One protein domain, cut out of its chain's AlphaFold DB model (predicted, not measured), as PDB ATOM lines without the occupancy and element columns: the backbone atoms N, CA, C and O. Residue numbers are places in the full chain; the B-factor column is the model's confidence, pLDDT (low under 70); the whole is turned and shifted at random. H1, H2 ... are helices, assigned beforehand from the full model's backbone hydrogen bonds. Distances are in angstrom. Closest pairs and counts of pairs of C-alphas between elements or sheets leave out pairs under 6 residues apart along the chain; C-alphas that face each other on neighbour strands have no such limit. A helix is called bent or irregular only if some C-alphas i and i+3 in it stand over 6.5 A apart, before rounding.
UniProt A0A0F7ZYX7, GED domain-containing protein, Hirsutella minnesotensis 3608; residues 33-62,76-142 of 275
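What this domain is: This is residues 33 to 62 and 76 to 142 of the 275 residues of the protein "GED domain-containing protein" of Hirsutella minnesotensis 3608 (UniProt A0A0F7ZYX7). One long helix, H3, makes much of the length of a slender model; near its first end H1 crosses it obliquely and runs on to H2, and H2 meets H3 at a corner, with H1 packed on both. Beyond this three-helix part the far end of H3 sticks out with residues 121 to 126, and a thin tail, residues 129 to 142 with the short H4, sticks out after it. The printed part has 97 residues with four named helices, H1, H2, H3 and H4 in that order, and no named strand; the class is all helix. The whole is extended, with a radius of gyration of the C-alphas of 25.0 A, and spans 86 by 29 by 19 A.

How they stand to each other: H1, residues 33 to 60, touches H2, residues 76 to 91, with its residues 49 to 60 alone; their closest C-alphas, those of Thr 56 and Ala 82, are 5.8 A apart. The two run opposite ways at a steep tilt of 47 degrees. With residues 37 to 45 alone H1 touches residues 98 to 109 of H3, which is residues 96 to 128. The closest C-alphas there, those of Thr 41 and Ile 102, are 5.8 A apart, and the tilt is steep, 42 degrees, opposite ways. H2 and H3 touch only at the corner by their link, the closest C-alphas being those of Gly 91 and Asn 97, 5.2 A apart; they run the same way at a steep tilt of 56 degrees. H4, residues 137 to 141, is apart from H1, H2 and H3. In H1 and H4 every O i to N i+4 pair is within hydrogen-bond range, in H2 11 of 12 and in H3 27 of 29.

Where its parts are: H1 begins at C-alpha 33 (155.400, 232.716, 208.881) and is 40.5 A from first to last C-alpha. H2 is 23.7 A long and is neither bent nor irregular, but only just: C-alphas 88 and 91 are 6.3 A apart. H3 begins at C-alpha 96 (150.379, 210.599, 213.076) and is 44.8 A long; it too is neither bent nor irregular, but only just, with C-alphas 125 and 128 6.3 A apart. H4 is 5.9 A long and ends at C-alpha 141 (146.719, 276.056, 228.356).

The domain as a whole: The two C-alphas farthest apart, those of Ser 77 and Leu 142, are 86.7 A apart. Without the stretches that stand free, the body of 77 residues spans 63 by 26 by 19 A. Residues 63 to 75 are cut out and not printed, in the link from H1 to H2, and C-alphas 62 and 76 are 18.3 A apart across the cut. The link from H2 to H3 is tight, and that from H3 to H4 is short. The mean pLDDT of the printed part is 84.8; residue 33, residues 61 to 62 and residues 88 to 94 are under 70.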
ATOM      1  N   LEU A  33     155.790 233.730 207.897       65.75
ATOM      2  CA  LEU A  33     155.400 232.716 208.881       65.75
ATOM      3  C   LEU A  33     155.662 231.282 208.398       65.75
ATOM      4  O   LEU A  33     155.865 230.411 209.230       65.75
ATOM      5  N   ASP A  34     155.705 231.027 207.087       77.75
ATOM      6  CA  ASP A  34     155.986 229.699 206.536       77.75
ATOM      7  C   ASP A  34     157.437 229.296 206.798       77.75
ATOM      8  O   ASP A  34     157.686 228.160 207.191       77.75
ATOM      9  N   SER A  35     158.406 230.207 206.638       83.12
ATOM     10  CA  SER A  35     159.811 229.876 206.925       83.12
ATOM     11  C   SER A  35     160.032 229.519 208.394       83.12
ATOM     12  O   SER A  35     160.691 228.522 208.688       83.12
ATOM     13  N   GLU A  36     159.418 230.277 209.308       88.38
ATOM     14  CA  GLU A  36     159.481 229.994 210.744       88.38
ATOM     15  C   GLU A  36     158.734 228.698 211.076       88.38
ATOM     16  O   GLU A  36     159.228 227.860 211.827       88.38
ATOM     17  N   PHE A  37     157.569 228.490 210.464       90.62
ATOM     18  CA  PHE A  37     156.769 227.287 210.630       90.62
ATOM     19  C   PHE A  37     157.535 226.029 210.212       90.62
ATOM     20  O   PHE A  37     157.677 225.101 211.009       90.62
ATOM     21  N   TYR A  38     158.091 226.001 208.997       88.62
ATOM     22  CA  TYR A  38     158.851 224.852 208.501       88.62
ATOM     23  C   TYR A  38     160.117 224.610 209.313       88.62
ATOM     24  O   TYR A  38     160.448 223.452 209.587       88.62
ATOM     25  N   GLN A  39     160.805 225.672 209.732       91.44
ATOM     26  CA  GLN A  39     161.949 225.560 210.625       91.44
ATOM     27  C   GLN A  39     161.533 224.906 211.948       91.44
ATOM     28  O   GLN A  39     162.098 223.885 212.334       91.44
ATOM     29  N   LYS A  40     160.494 225.427 212.602       90.12
ATOM     30  CA  LYS A  40     160.053 224.981 213.926       90.12
ATOM     31  C   LYS A  40     159.471 223.564 213.913       90.12
ATOM     32  O   LYS A  40     159.746 222.782 214.826       90.12
ATOM     33  N   THR A  41     158.736 223.187 212.864       88.94
ATOM     34  CA  THR A  41     158.280 221.802 212.668       88.94
ATOM     35  C   THR A  41     159.468 220.869 212.434       88.94
ATOM     36  O   THR A  41     159.534 219.808 213.046       88.94
ATOM     37  N   THR A  42     160.444 221.262 211.609       88.94
ATOM     38  CA  THR A  42     161.634 220.438 211.330       88.94
ATOM     39  C   THR A  42     162.511 220.271 212.572       88.94
ATOM     40  O   THR A  42     162.952 219.163 212.881       88.94
ATOM     41  N   GLU A  43     162.729 221.337 213.337       91.00
ATOM     42  CA  GLU A  43     163.434 221.301 214.622       91.00
ATOM     43  C   GLU A  43     162.731 220.376 215.622       91.00
ATOM     44  O   GLU A  43     163.377 219.568 216.293       91.00
ATOM     45  N   ARG A  44     161.397 220.430 215.695       88.25
ATOM     46  CA  ARG A  44     160.615 219.539 216.561       88.25
ATOM     47  C   ARG A  44     160.723 218.086 216.115       88.25
ATOM     48  O   ARG A  44     161.061 217.233 216.934       88.25
ATOM     49  N   SER A  45     160.530 217.812 214.828       85.62
ATOM     50  CA  SER A  45     160.616 216.454 214.295       85.62
ATOM     51  C   SER A  45     162.021 215.866 214.450       85.62
ATOM     52  O   SER A  45     162.158 214.716 214.858       85.62
ATOM     53  N   THR A  46     163.081 216.647 214.226       87.69
ATOM     54  CA  THR A  46     164.470 216.194 214.438       87.69
ATOM     55  C   THR A  46     164.780 215.953 215.915       87.69
ATOM     56  O   THR A  46     165.400 214.941 216.256       87.69
ATOM     57  N   LYS A  47     164.305 216.820 216.817       89.38
ATOM     58  CA  LYS A  47     164.436 216.635 218.268       89.38
ATOM     59  C   LYS A  47     163.703 215.383 218.744       89.38
ATOM     60  O   LYS A  47     164.270 214.584 219.490       89.38
ATOM     61  N   ASN A  48     162.471 215.181 218.290       85.62
ATOM     62  CA  ASN A  48     161.665 214.013 218.627       85.62
ATOM     63  C   ASN A  48     162.302 212.728 218.090       85.62
ATOM     64  O   ASN A  48     162.421 211.753 218.831       85.62
ATOM     65  N   LEU A  49     162.794 212.744 216.848       85.00
ATOM     66  CA  LEU A  49     163.528 211.630 216.251       85.00
ATOM     67  C   LEU A  49     164.784 211.285 217.061       85.00
ATOM     68  O   LEU A  49     165.001 210.125 217.405       85.00
ATOM     69  N   THR A  50     165.574 212.294 217.426       88.56
ATOM     70  CA  THR A  50     166.808 212.120 218.207       88.56
ATOM     71  C   THR A  50     166.519 211.546 219.591       88.56
ATOM     72  O   THR A  50     167.163 210.585 220.005       88.56
ATOM     73  N   ASN A  51     165.514 212.079 220.292       87.44
ATOM     74  CA  ASN A  51     165.104 211.579 221.606       87.44
ATOM     75  C   ASN A  51     164.644 210.118 221.542       87.44
ATOM     76  O   ASN A  51     164.909 209.343 222.458       87.44
ATOM     77  N   ARG A  52     163.976 209.729 220.452       83.75
ATOM     78  CA  ARG A  52     163.509 208.354 220.247       83.75
ATOM     79  C   ARG A  52     164.650 207.411 219.895       83.75
ATOM     80  O   ARG A  52     164.720 206.344 220.491       83.75
ATOM     81  N   LEU A  53     165.575 207.818 219.022       85.94
ATOM     82  CA  LEU A  53     166.811 207.065 218.758       85.94
ATOM     83  C   LEU A  53     167.589 206.837 220.049       85.94
ATOM     84  O   LEU A  53     167.972 205.709 220.351       85.94
ATOM     85  N   PHE A  54     167.757 207.890 220.846       86.00
ATOM     86  CA  PHE A  54     168.430 207.805 222.132       86.00
ATOM     87  C   PHE A  54     167.704 206.868 223.107       86.00
ATOM     88  O   PHE A  54     168.345 206.026 223.735       86.00
ATOM     89  N   ALA A  55     166.375 206.959 223.208       84.62
ATOM     90  CA  ALA A  55     165.577 206.085 224.067       84.62
ATOM     91  C   ALA A  55     165.657 204.609 223.642       84.62
ATOM     92  O   ALA A  55     165.765 203.735 224.500       84.62
ATOM     93  N   THR A  56     165.652 204.325 222.336       83.81
ATOM     94  CA  THR A  56     165.781 202.961 221.803       83.81
ATOM     95  C   THR A  56     167.172 202.391 222.066       83.81
ATOM     96  O   THR A  56     167.280 201.289 222.601       83.81
ATOM     97  N   LEU A  57     168.232 203.160 221.793       84.19
ATOM     98  CA  LEU A  57     169.612 202.754 222.084       84.19
ATOM     99  C   LEU A  57     169.834 202.522 223.586       84.19
ATOM    100  O   LEU A  57     170.458 201.539 223.968       84.19
ATOM    101  N   SER A  58     169.255 203.368 224.442       82.50
ATOM    102  CA  SER A  58     169.342 203.219 225.905       82.50
ATOM    103  C   SER A  58     168.588 201.993 226.430       82.50
ATOM    104  O   SER A  58     168.926 201.463 227.482       82.50
ATOM    105  N   ARG A  59     167.550 201.530 225.721       77.06
ATOM    106  CA  ARG A  59     166.756 200.354 226.112       77.06
ATOM    107  C   ARG A  59     167.467 199.039 225.793       77.06
ATOM    108  O   ARG A  59     167.186 198.031 226.438       77.06
ATOM    109  N   GLN A  60     168.354 199.047 224.801       70.12
ATOM    110  CA  GLN A  60     169.113 197.869 224.388       70.12
ATOM    111  C   GLN A  60     170.286 197.550 225.340       70.12
ATOM    112  O   GLN A  60     170.725 196.405 225.351       70.12
ATOM    113  N   ASP A  61     170.720 198.507 226.176       61.69
ATOM    114  CA  ASP A  61     171.847 198.371 227.116       61.69
ATOM    115  C   ASP A  61     171.469 198.761 228.571       61.69
ATOM    116  O   ASP A  61     171.661 199.909 228.978       61.69
ATOM    117  N   PRO A  62     170.962 197.831 229.406       56.88
ATOM    118  CA  PRO A  62     170.755 198.083 230.837       56.88
ATOM    119  C   PRO A  62     172.019 197.919 231.709       56.88
ATOM    120  O   PRO A  62     171.983 198.313 232.872       56.88
ATOM    121  N   PRO A  76     177.308 197.870 214.533       79.62
ATOM    122  CA  PRO A  76     176.436 198.315 213.444       79.62
ATOM    123  C   PRO A  76     175.033 197.686 213.453       79.62
ATOM    124  O   PRO A  76     174.070 198.329 213.050       79.62
ATOM    125  N   SER A  77     174.895 196.462 213.974       76.62
ATOM    126  CA  SER A  77     173.607 195.778 214.149       76.62
ATOM    127  C   SER A  77     172.691 196.448 215.179       76.62
ATOM    128  O   SER A  77     171.481 196.481 214.986       76.62
ATOM    129  N   ILE A  78     173.248 197.017 216.252       78.62
ATOM    130  CA  ILE A  78     172.486 197.735 217.285       78.62
ATOM    131  C   ILE A  78     171.941 199.041 216.705       78.62
ATOM    132  O   ILE A  78     170.773 199.365 216.900       78.62
ATOM    133  N   ILE A  79     172.767 199.755 215.934       82.19
ATOM    134  CA  ILE A  79     172.363 200.993 215.257       82.19
ATOM    135  C   ILE A  79     171.276 200.697 214.218       82.19
ATOM    136  O   ILE A  79     170.255 201.376 214.210       82.19
ATOM    137  N   ALA A  80     171.456 199.667 213.384       84.06
ATOM    138  CA  ALA A  80     170.471 199.279 212.374       84.06
ATOM    139  C   ALA A  80     169.111 198.930 213.002       84.06
ATOM    140  O   ALA A  80     168.085 199.454 212.576       84.06
ATOM    141  N   ASN A  81     169.113 198.132 214.075       81.62
ATOM    142  CA  ASN A  81     167.891 197.780 214.797       81.62
ATOM    143  C   ASN A  81     167.216 199.008 215.425       81.62
ATOM    144  O   ASN A  81     165.992 199.122 215.391       81.62
ATOM    145  N   ALA A  82     168.001 199.937 215.979       82.94
ATOM    146  CA  ALA A  82     167.474 201.164 216.561       82.94
ATOM    147  C   ALA A  82     166.867 202.100 215.506       82.94
ATOM    148  O   ALA A  82     165.831 202.705 215.768       82.94
ATOM    149  N   VAL A  83     167.474 202.200 214.319       84.25
ATOM    150  CA  VAL A  83     166.956 203.008 213.204       84.25
ATOM    151  C   VAL A  83     165.642 202.430 212.683       84.25
ATOM    152  O   VAL A  83     164.665 203.169 212.618       84.25
ATOM    153  N   SER A  84     165.568 201.120 212.427       82.06
ATOM    154  CA  SER A  84     164.323 200.470 211.989       82.06
ATOM    155  C   SER A  84     163.197 200.624 213.013       82.06
ATOM    156  O   SER A  84     162.089 201.020 212.666       82.06
ATOM    157  N   ALA A  85     163.491 200.416 214.300       78.06
ATOM    158  CA  ALA A  85     162.507 200.620 215.360       78.06
ATOM    159  C   ALA A  85     162.048 202.085 215.465       78.06
ATOM    160  O   ALA A  85     160.913 202.358 215.848       78.06
ATOM    161  N   VAL A  86     162.918 203.047 215.144       76.94
ATOM    162  CA  VAL A  86     162.552 204.463 215.136       76.94
ATOM    163  C   VAL A  86     161.734 204.847 213.909       76.94
ATOM    164  O   VAL A  86     160.844 205.676 214.064       76.94
ATOM    165  N   GLU A  87     161.971 204.265 212.736       73.75
ATOM    166  CA  GLU A  87     161.152 204.508 211.539       73.75
ATOM    167  C   GLU A  87     159.690 204.096 211.764       73.75
ATOM    168  O   GLU A  87     158.787 204.897 211.513       73.75
ATOM    169  N   ASP A  88     159.463 202.930 212.374       69.44
ATOM    170  CA  ASP A  88     158.123 202.464 212.759       69.44
ATOM    171  C   ASP A  88     157.451 203.421 213.755       69.44
ATOM    172  O   ASP A  88     156.260 203.739 213.678       69.44
ATOM    173  N   LEU A  89     158.241 203.941 214.694       65.44
ATOM    174  CA  LEU A  89     157.783 204.867 215.717       65.44
ATOM    175  C   LEU A  89     157.542 206.278 215.154       65.44
ATOM    176  O   LEU A  89     156.594 206.937 215.589       65.44
ATOM    177  N   ASN A  90     158.338 206.758 214.195       64.44
ATOM    178  CA  ASN A  90     158.328 208.126 213.654       64.44
ATOM    179  C   ASN A  90     157.003 208.513 212.974       64.44
ATOM    180  O   ASN A  90     156.717 209.693 212.794       64.44
ATOM    181  N   GLY A  91     156.129 207.549 212.690       63.84
ATOM    182  CA  GLY A  91     154.818 207.844 212.125       63.84
ATOM    183  C   GLY A  91     153.750 206.784 212.321       63.84
ATOM    184  O   GLY A  91     152.584 207.124 212.150       63.84
ATOM    185  N   GLY A  92     154.081 205.532 212.652       64.25
ATOM    186  CA  GLY A  92     153.177 204.430 212.324       64.25
ATOM    187  C   GLY A  92     152.779 204.452 210.837       64.25
ATOM    188  O   GLY A  92     153.191 205.321 210.068       64.25
ATOM    189  N   GLU A  93     151.916 203.531 210.423       61.44
ATOM    190  CA  GLU A  93     151.408 203.450 209.042       61.44
ATOM    191  C   GLU A  93     150.765 204.765 208.535       61.44
ATOM    192  O   GLU A  93     150.706 205.011 207.335       61.44
ATOM    193  N   PHE A  94     150.347 205.656 209.447       68.56
ATOM    194  CA  PHE A  94     149.569 206.862 209.140       68.56
ATOM    195  C   PHE A  94     150.301 208.199 209.341       68.56
ATOM    196  O   PHE A  94     149.711 209.258 209.132       68.56
ATOM    197  N   GLY A  95     151.574 208.204 209.743       79.81
ATOM    198  CA  GLY A  95     152.334 209.449 209.929       79.81
ATOM    199  C   GLY A  95     151.828 210.355 211.066       79.81
ATOM    200  O   GLY A  95     152.106 211.555 211.058       79.81
ATOM    201  N   THR A  96     151.104 209.819 212.053       84.62
ATOM    202  CA  THR A  96     150.379 210.599 213.076       84.62
ATOM    203  C   THR A  96     151.280 211.555 213.861       84.62
ATOM    204  O   THR A  96     150.893 212.690 214.119       84.62
ATOM    205  N   ASN A  97     152.505 211.143 214.201       81.75
ATOM    206  CA  ASN A  97     153.441 211.996 214.949       81.75
ATOM    207  C   ASN A  97     153.844 213.252 214.168       81.75
ATOM    208  O   ASN A  97     153.952 214.326 214.748       81.75
ATOM    209  N   LYS A  98     153.989 213.141 212.844       83.62
ATOM    210  CA  LYS A  98     154.263 214.292 211.981       83.62
ATOM    211  C   LYS A  98     153.092 215.274 211.986       83.62
ATOM    212  O   LYS A  98     153.308 216.478 212.027       83.62
ATOM    213  N   VAL A  99     151.857 214.769 211.963       88.88
ATOM    214  CA  VAL A  99     150.651 215.612 212.040       88.88
ATOM    215  C   VAL A  99     150.562 216.318 213.390       88.88
ATOM    216  O   VAL A  99     150.236 217.501 213.429       88.88
ATOM    217  N   ILE A 100     150.898 215.625 214.482       88.69
ATOM    218  CA  ILE A 100     150.962 216.222 215.823       88.69
ATOM    219  C   ILE A 100     151.998 217.349 215.850       88.69
ATOM    220  O   ILE A 100     151.647 218.465 216.227       88.69
ATOM    221  N   ASP A 101     153.222 217.101 215.375       87.44
ATOM    222  CA  ASP A 101     154.275 218.120 215.326       87.44
ATOM    223  C   ASP A 101     153.811 219.354 214.537       87.44
ATOM    224  O   ASP A 101     153.907 220.476 215.031       87.44
ATOM    225  N   ILE A 102     153.244 219.158 213.343       89.44
ATOM    226  CA  ILE A 102     152.694 220.229 212.493       89.44
ATOM    227  C   ILE A 102     151.612 221.019 213.241       89.44
ATOM    228  O   ILE A 102     151.665 222.250 213.285       89.44
ATOM    229  N   MET A 103     150.645 220.329 213.848       92.31
ATOM    230  CA  MET A 103     149.501 220.956 214.515       92.31
ATOM    231  C   MET A 103     149.919 221.747 215.757       92.31
ATOM    232  O   MET A 103     149.435 222.857 215.980       92.31
ATOM    233  N   GLU A 104     150.848 221.215 216.549       91.44
ATOM    234  CA  GLU A 104     151.391 221.931 217.700       91.44
ATOM    235  C   GLU A 104     152.190 223.162 217.264       91.44
ATOM    236  O   GLU A 104     152.041 224.233 217.856       91.44
ATOM    237  N   THR A 105     152.993 223.035 216.200       93.12
ATOM    238  CA  THR A 105     153.742 224.168 215.637       93.12
ATOM    239  C   THR A 105     152.788 225.271 215.176       93.12
ATOM    240  O   THR A 105     152.996 226.447 215.478       93.12
ATOM    241  N   TYR A 106     151.703 224.886 214.498       92.94
ATOM    242  CA  TYR A 106     150.680 225.806 214.013       92.94
ATOM    243  C   TYR A 106     149.981 226.530 215.166       92.94
ATOM    244  O   TYR A 106     149.849 227.753 215.144       92.94
ATOM    245  N   TYR A 107     149.575 225.792 216.202       95.44
ATOM    246  CA  TYR A 107     148.920 226.373 217.370       95.44
ATOM    247  C   TYR A 107     149.827 227.359 218.114       95.44
ATOM    248  O   TYR A 107     149.377 228.436 218.511       95.44
ATOM    249  N   GLU A 108     151.106 227.026 218.289       93.50
ATOM    250  CA  GLU A 108     152.064 227.926 218.929       93.50
ATOM    251  C   GLU A 108     152.218 229.240 218.172       93.50
ATOM    252  O   GLU A 108     152.189 230.301 218.799       93.50
ATOM    253  N   LEU A 109     152.343 229.160 216.847       92.19
ATOM    254  CA  LEU A 109     152.508 230.333 216.001       92.19
ATOM    255  C   LEU A 109     151.234 231.185 215.999       92.19
ATOM    256  O   LEU A 109     151.291 232.385 216.254       92.19
ATOM    257  N   CYS A 110     150.064 230.551 215.864       93.88
ATOM    258  CA  CYS A 110     148.774 231.234 215.959       93.88
ATOM    259  C   CYS A 110     148.601 231.961 217.295       93.88
ATOM    260  O   CYS A 110     148.122 233.094 217.329       93.88
ATOM    261  N   ARG A 111     148.997 231.334 218.407       94.94
ATOM    262  CA  ARG A 111     148.894 231.936 219.740       94.94
ATOM    263  C   ARG A 111     149.817 233.144 219.893       94.94
ATOM    264  O   ARG A 111     149.416 234.139 220.503       94.94
ATOM    265  N   GLN A 112     151.031 233.060 219.356       94.00
ATOM    266  CA  GLN A 112     151.975 234.172 219.356       94.00
ATOM    267  C   GLN A 112     151.438 235.341 218.525       94.00
ATOM    268  O   GLN A 112     151.241 236.424 219.072       94.00
ATOM    269  N   THR A 113     151.085 235.100 217.260       92.25
ATOM    270  CA  THR A 113     150.553 236.132 216.360       92.25
ATOM    271  C   THR A 113     149.252 236.737 216.886       92.25
ATOM    272  O   THR A 113     149.042 237.940 216.785       92.25
ATOM    273  N   PHE A 114     148.375 235.940 217.505       94.56
ATOM    274  CA  PHE A 114     147.176 236.463 218.162       94.56
ATOM    275  C   PHE A 114     147.527 237.449 219.280       94.56
ATOM    276  O   PHE A 114     146.940 238.526 219.356       94.56
ATOM    277  N   THR A 115     148.491 237.097 220.131       95.88
ATOM    278  CA  THR A 115     148.910 237.957 221.244       95.88
ATOM    279  C   THR A 115     149.544 239.245 220.726       95.88
ATOM    280  O   THR A 115     149.185 240.323 221.191       95.88
ATOM    281  N   GLU A 116     150.420 239.154 219.725       93.94
ATOM    282  CA  GLU A 116     151.027 240.313 219.059       93.94
ATOM    283  C   GLU A 116     149.963 241.224 218.437       93.94
ATOM    284  O   GLU A 116     149.985 242.437 218.631       93.94
ATOM    285  N   ASN A 117     148.963 240.642 217.772       92.50
ATOM    286  CA  ASN A 117     147.848 241.394 217.212       92.50
ATOM    287  C   ASN A 117     147.031 242.096 218.300       92.50
ATOM    288  O   ASN A 117     146.704 243.265 218.140       92.50
ATOM    289  N   VAL A 118     146.718 241.431 219.416       94.38
ATOM    290  CA  VAL A 118     145.994 242.065 220.530       94.38
ATOM    291  C   VAL A 118     146.812 243.203 221.141       94.38
ATOM    292  O   VAL A 118     146.256 244.266 221.414       94.38
ATOM    293  N   LEU A 119     148.119 243.021 221.329       93.25
ATOM    294  CA  LEU A 119     148.995 244.076 221.840       93.25
ATOM    295  C   LEU A 119     149.016 245.281 220.891       93.25
ATOM    296  O   LEU A 119     148.717 246.391 221.322       93.25
ATOM    297  N   ASN A 120     149.247 245.062 219.598       90.81
ATOM    298  CA  ASN A 120     149.341 246.143 218.615       90.81
ATOM    299  C   ASN A 120     147.983 246.835 218.370       90.81
ATOM    300  O   ASN A 120     147.888 248.060 218.298       90.81
ATOM    301  N   LEU A 121     146.895 246.071 218.246       89.81
ATOM    302  CA  LEU A 121     145.580 246.624 217.898       89.81
ATOM    303  C   LEU A 121     144.831 247.173 219.105       89.81
ATOM    304  O   LEU A 121     144.148 248.181 218.981       89.81
ATOM    305  N   VAL A 122     144.902 246.511 220.256       88.69
ATOM    306  CA  VAL A 122     144.095 246.898 221.420       88.69
ATOM    307  C   VAL A 122     144.915 247.750 222.365       88.69
ATOM    308  O   VAL A 122     144.493 248.841 222.733       88.69
ATOM    309  N   VAL A 123     146.098 247.284 222.761       90.56
ATOM    310  CA  VAL A 123     146.884 248.016 223.757       90.56
ATOM    311  C   VAL A 123     147.495 249.259 223.128       90.56
ATOM    312  O   VAL A 123     147.259 250.364 223.614       90.56
ATOM    313  N   GLU A 124     148.217 249.120 222.021       89.94
ATOM    314  CA  GLU A 124     148.888 250.267 221.418       89.94
ATOM    315  C   GLU A 124     147.893 251.246 220.793       89.94
ATOM    316  O   GLU A 124     147.921 252.434 221.118       89.94
ATOM    317  N   SER A 125     146.967 250.767 219.956       87.25
ATOM    318  CA  SER A 125     146.054 251.680 219.259       87.25
ATOM    319  C   SER A 125     144.951 252.271 220.140       87.25
ATOM    320  O   SER A 125     144.485 253.362 219.805       87.25
ATOM    321  N   CYS A 126     144.495 251.588 221.199       84.69
ATOM    322  CA  CYS A 126     143.381 252.090 222.018       84.69
ATOM    323  C   CYS A 126     143.822 252.683 223.355       84.69
ATOM    324  O   CYS A 126     143.141 253.570 223.856       84.69
ATOM    325  N   LEU A 127     144.914 252.198 223.955       85.31
ATOM    326  CA  LEU A 127     145.374 252.705 225.251       85.31
ATOM    327  C   LEU A 127     146.578 253.626 225.091       85.31
ATOM    328  O   LEU A 127     146.553 254.745 225.589       85.31
ATOM    329  N   VAL A 128     147.628 253.185 224.396       88.69
ATOM    330  CA  VAL A 128     148.903 253.921 224.357       88.69
ATOM    331  C   VAL A 128     148.841 255.136 223.436       88.69
ATOM    332  O   VAL A 128     149.420 256.172 223.765       88.69
ATOM    333  N   ARG A 129     148.118 255.046 222.314       88.69
ATOM    334  CA  ARG A 129     148.031 256.115 221.307       88.69
ATOM    335  C   ARG A 129     147.574 257.454 221.879       88.69
ATOM    336  O   ARG A 129     148.047 258.498 221.437       88.69
ATOM    337  N   ASP A 130     146.679 257.418 222.857       85.25
ATOM    338  CA  ASP A 130     146.019 258.623 223.347       85.25
ATOM    339  C   ASP A 130     146.740 259.224 224.569       85.25
ATOM    340  O   ASP A 130     146.591 260.416 224.831       85.25
ATOM    341  N   ILE A 131     147.612 258.461 225.250       89.44
ATOM    342  CA  ILE A 131     148.440 258.924 226.383       89.44
ATOM    343  C   ILE A 131     149.224 260.213 226.098       89.44
ATOM    344  O   ILE A 131     149.130 261.139 226.910       89.44
ATOM    345  N   PRO A 132     149.990 260.339 224.993       86.38
ATOM    346  CA  PRO A 132     150.755 261.561 224.732       86.38
ATOM    347  C   PRO A 132     149.866 262.797 224.542       86.38
ATOM    348  O   PRO A 132     150.357 263.918 224.655       86.38
ATOM    349  N   ASN A 133     148.566 262.606 224.294       85.69
ATOM    350  CA  ASN A 133     147.618 263.688 224.072       85.69
ATOM    351  C   ASN A 133     146.878 264.130 225.351       85.69
ATOM    352  O   ASN A 133     146.190 265.144 225.316       85.69
ATOM    353  N   ILE A 134     147.028 263.425 226.482       86.94
ATOM    354  CA  ILE A 134     146.256 263.699 227.713       86.94
ATOM    355  C   ILE A 134     146.627 265.049 228.346       86.94
ATOM    356  O   ILE A 134     145.762 265.738 228.876       86.94
ATOM    357  N   LEU A 135     147.905 265.436 228.306       82.75
ATOM    358  CA  LEU A 135     148.406 266.687 228.889       82.75
ATOM    359  C   LEU A 135     149.301 267.428 227.896       82.75
ATOM    360  O   LEU A 135     150.457 267.744 228.185       82.75
ATOM    361  N   THR A 136     148.788 267.686 226.694       90.69
ATOM    362  CA  THR A 136     149.530 268.540 225.759       90.69
ATOM    363  C   THR A 136     149.565 269.984 226.275       90.69
ATOM    364  O   THR A 136     148.622 270.421 226.939       90.69
ATOM    365  N   PRO A 137     150.611 270.772 225.960       90.75
ATOM    366  CA  PRO A 137     150.681 272.177 226.368       90.75
ATOM    367  C   PRO A 137     149.464 273.002 225.929       90.75
ATOM    368  O   PRO A 137     149.058 273.917 226.639       90.75
ATOM    369  N   THR A 138     148.868 272.656 224.786       90.56
ATOM    370  CA  THR A 138     147.633 273.271 224.290       90.56
ATOM    371  C   THR A 138     146.446 272.931 225.187       90.56
ATOM    372  O   THR A 138     145.757 273.840 225.634       90.56
ATOM    373  N   GLU A 139     146.240 271.650 225.509       88.94
ATOM    374  CA  GLU A 139     145.149 271.209 226.391       88.94
ATOM    375  C   GLU A 139     145.290 271.796 227.803       88.94
ATOM    376  O   GLU A 139     144.321 272.292 228.371       88.94
ATOM    377  N   VAL A 140     146.510 271.824 228.347       91.12
ATOM    378  CA  VAL A 140     146.797 272.428 229.660       91.12
ATOM    379  C   VAL A 140     146.591 273.947 229.631       91.12
ATOM    380  O   VAL A 140     146.069 274.509 230.590       91.12
ATOM    381  N   GLY A 141     146.943 274.618 228.532       90.44
ATOM    382  CA  GLY A 141     146.719 276.056 228.356       90.44
ATOM    383  C   GLY A 141     145.242 276.453 228.234       90.44
ATOM    384  O   GLY A 141     144.904 277.602 228.507       90.44
ATOM    385  N   LEU A 142     144.368 275.515 227.852       92.31
ATOM    386  CA  LEU A 142     142.915 275.708 227.793       92.31
ATOM    387  C   LEU A 142     142.210 275.418 229.130       92.31
ATOM    388  O   LEU A 142     141.022 275.719 229.266       92.31
TER     389      LEU A 142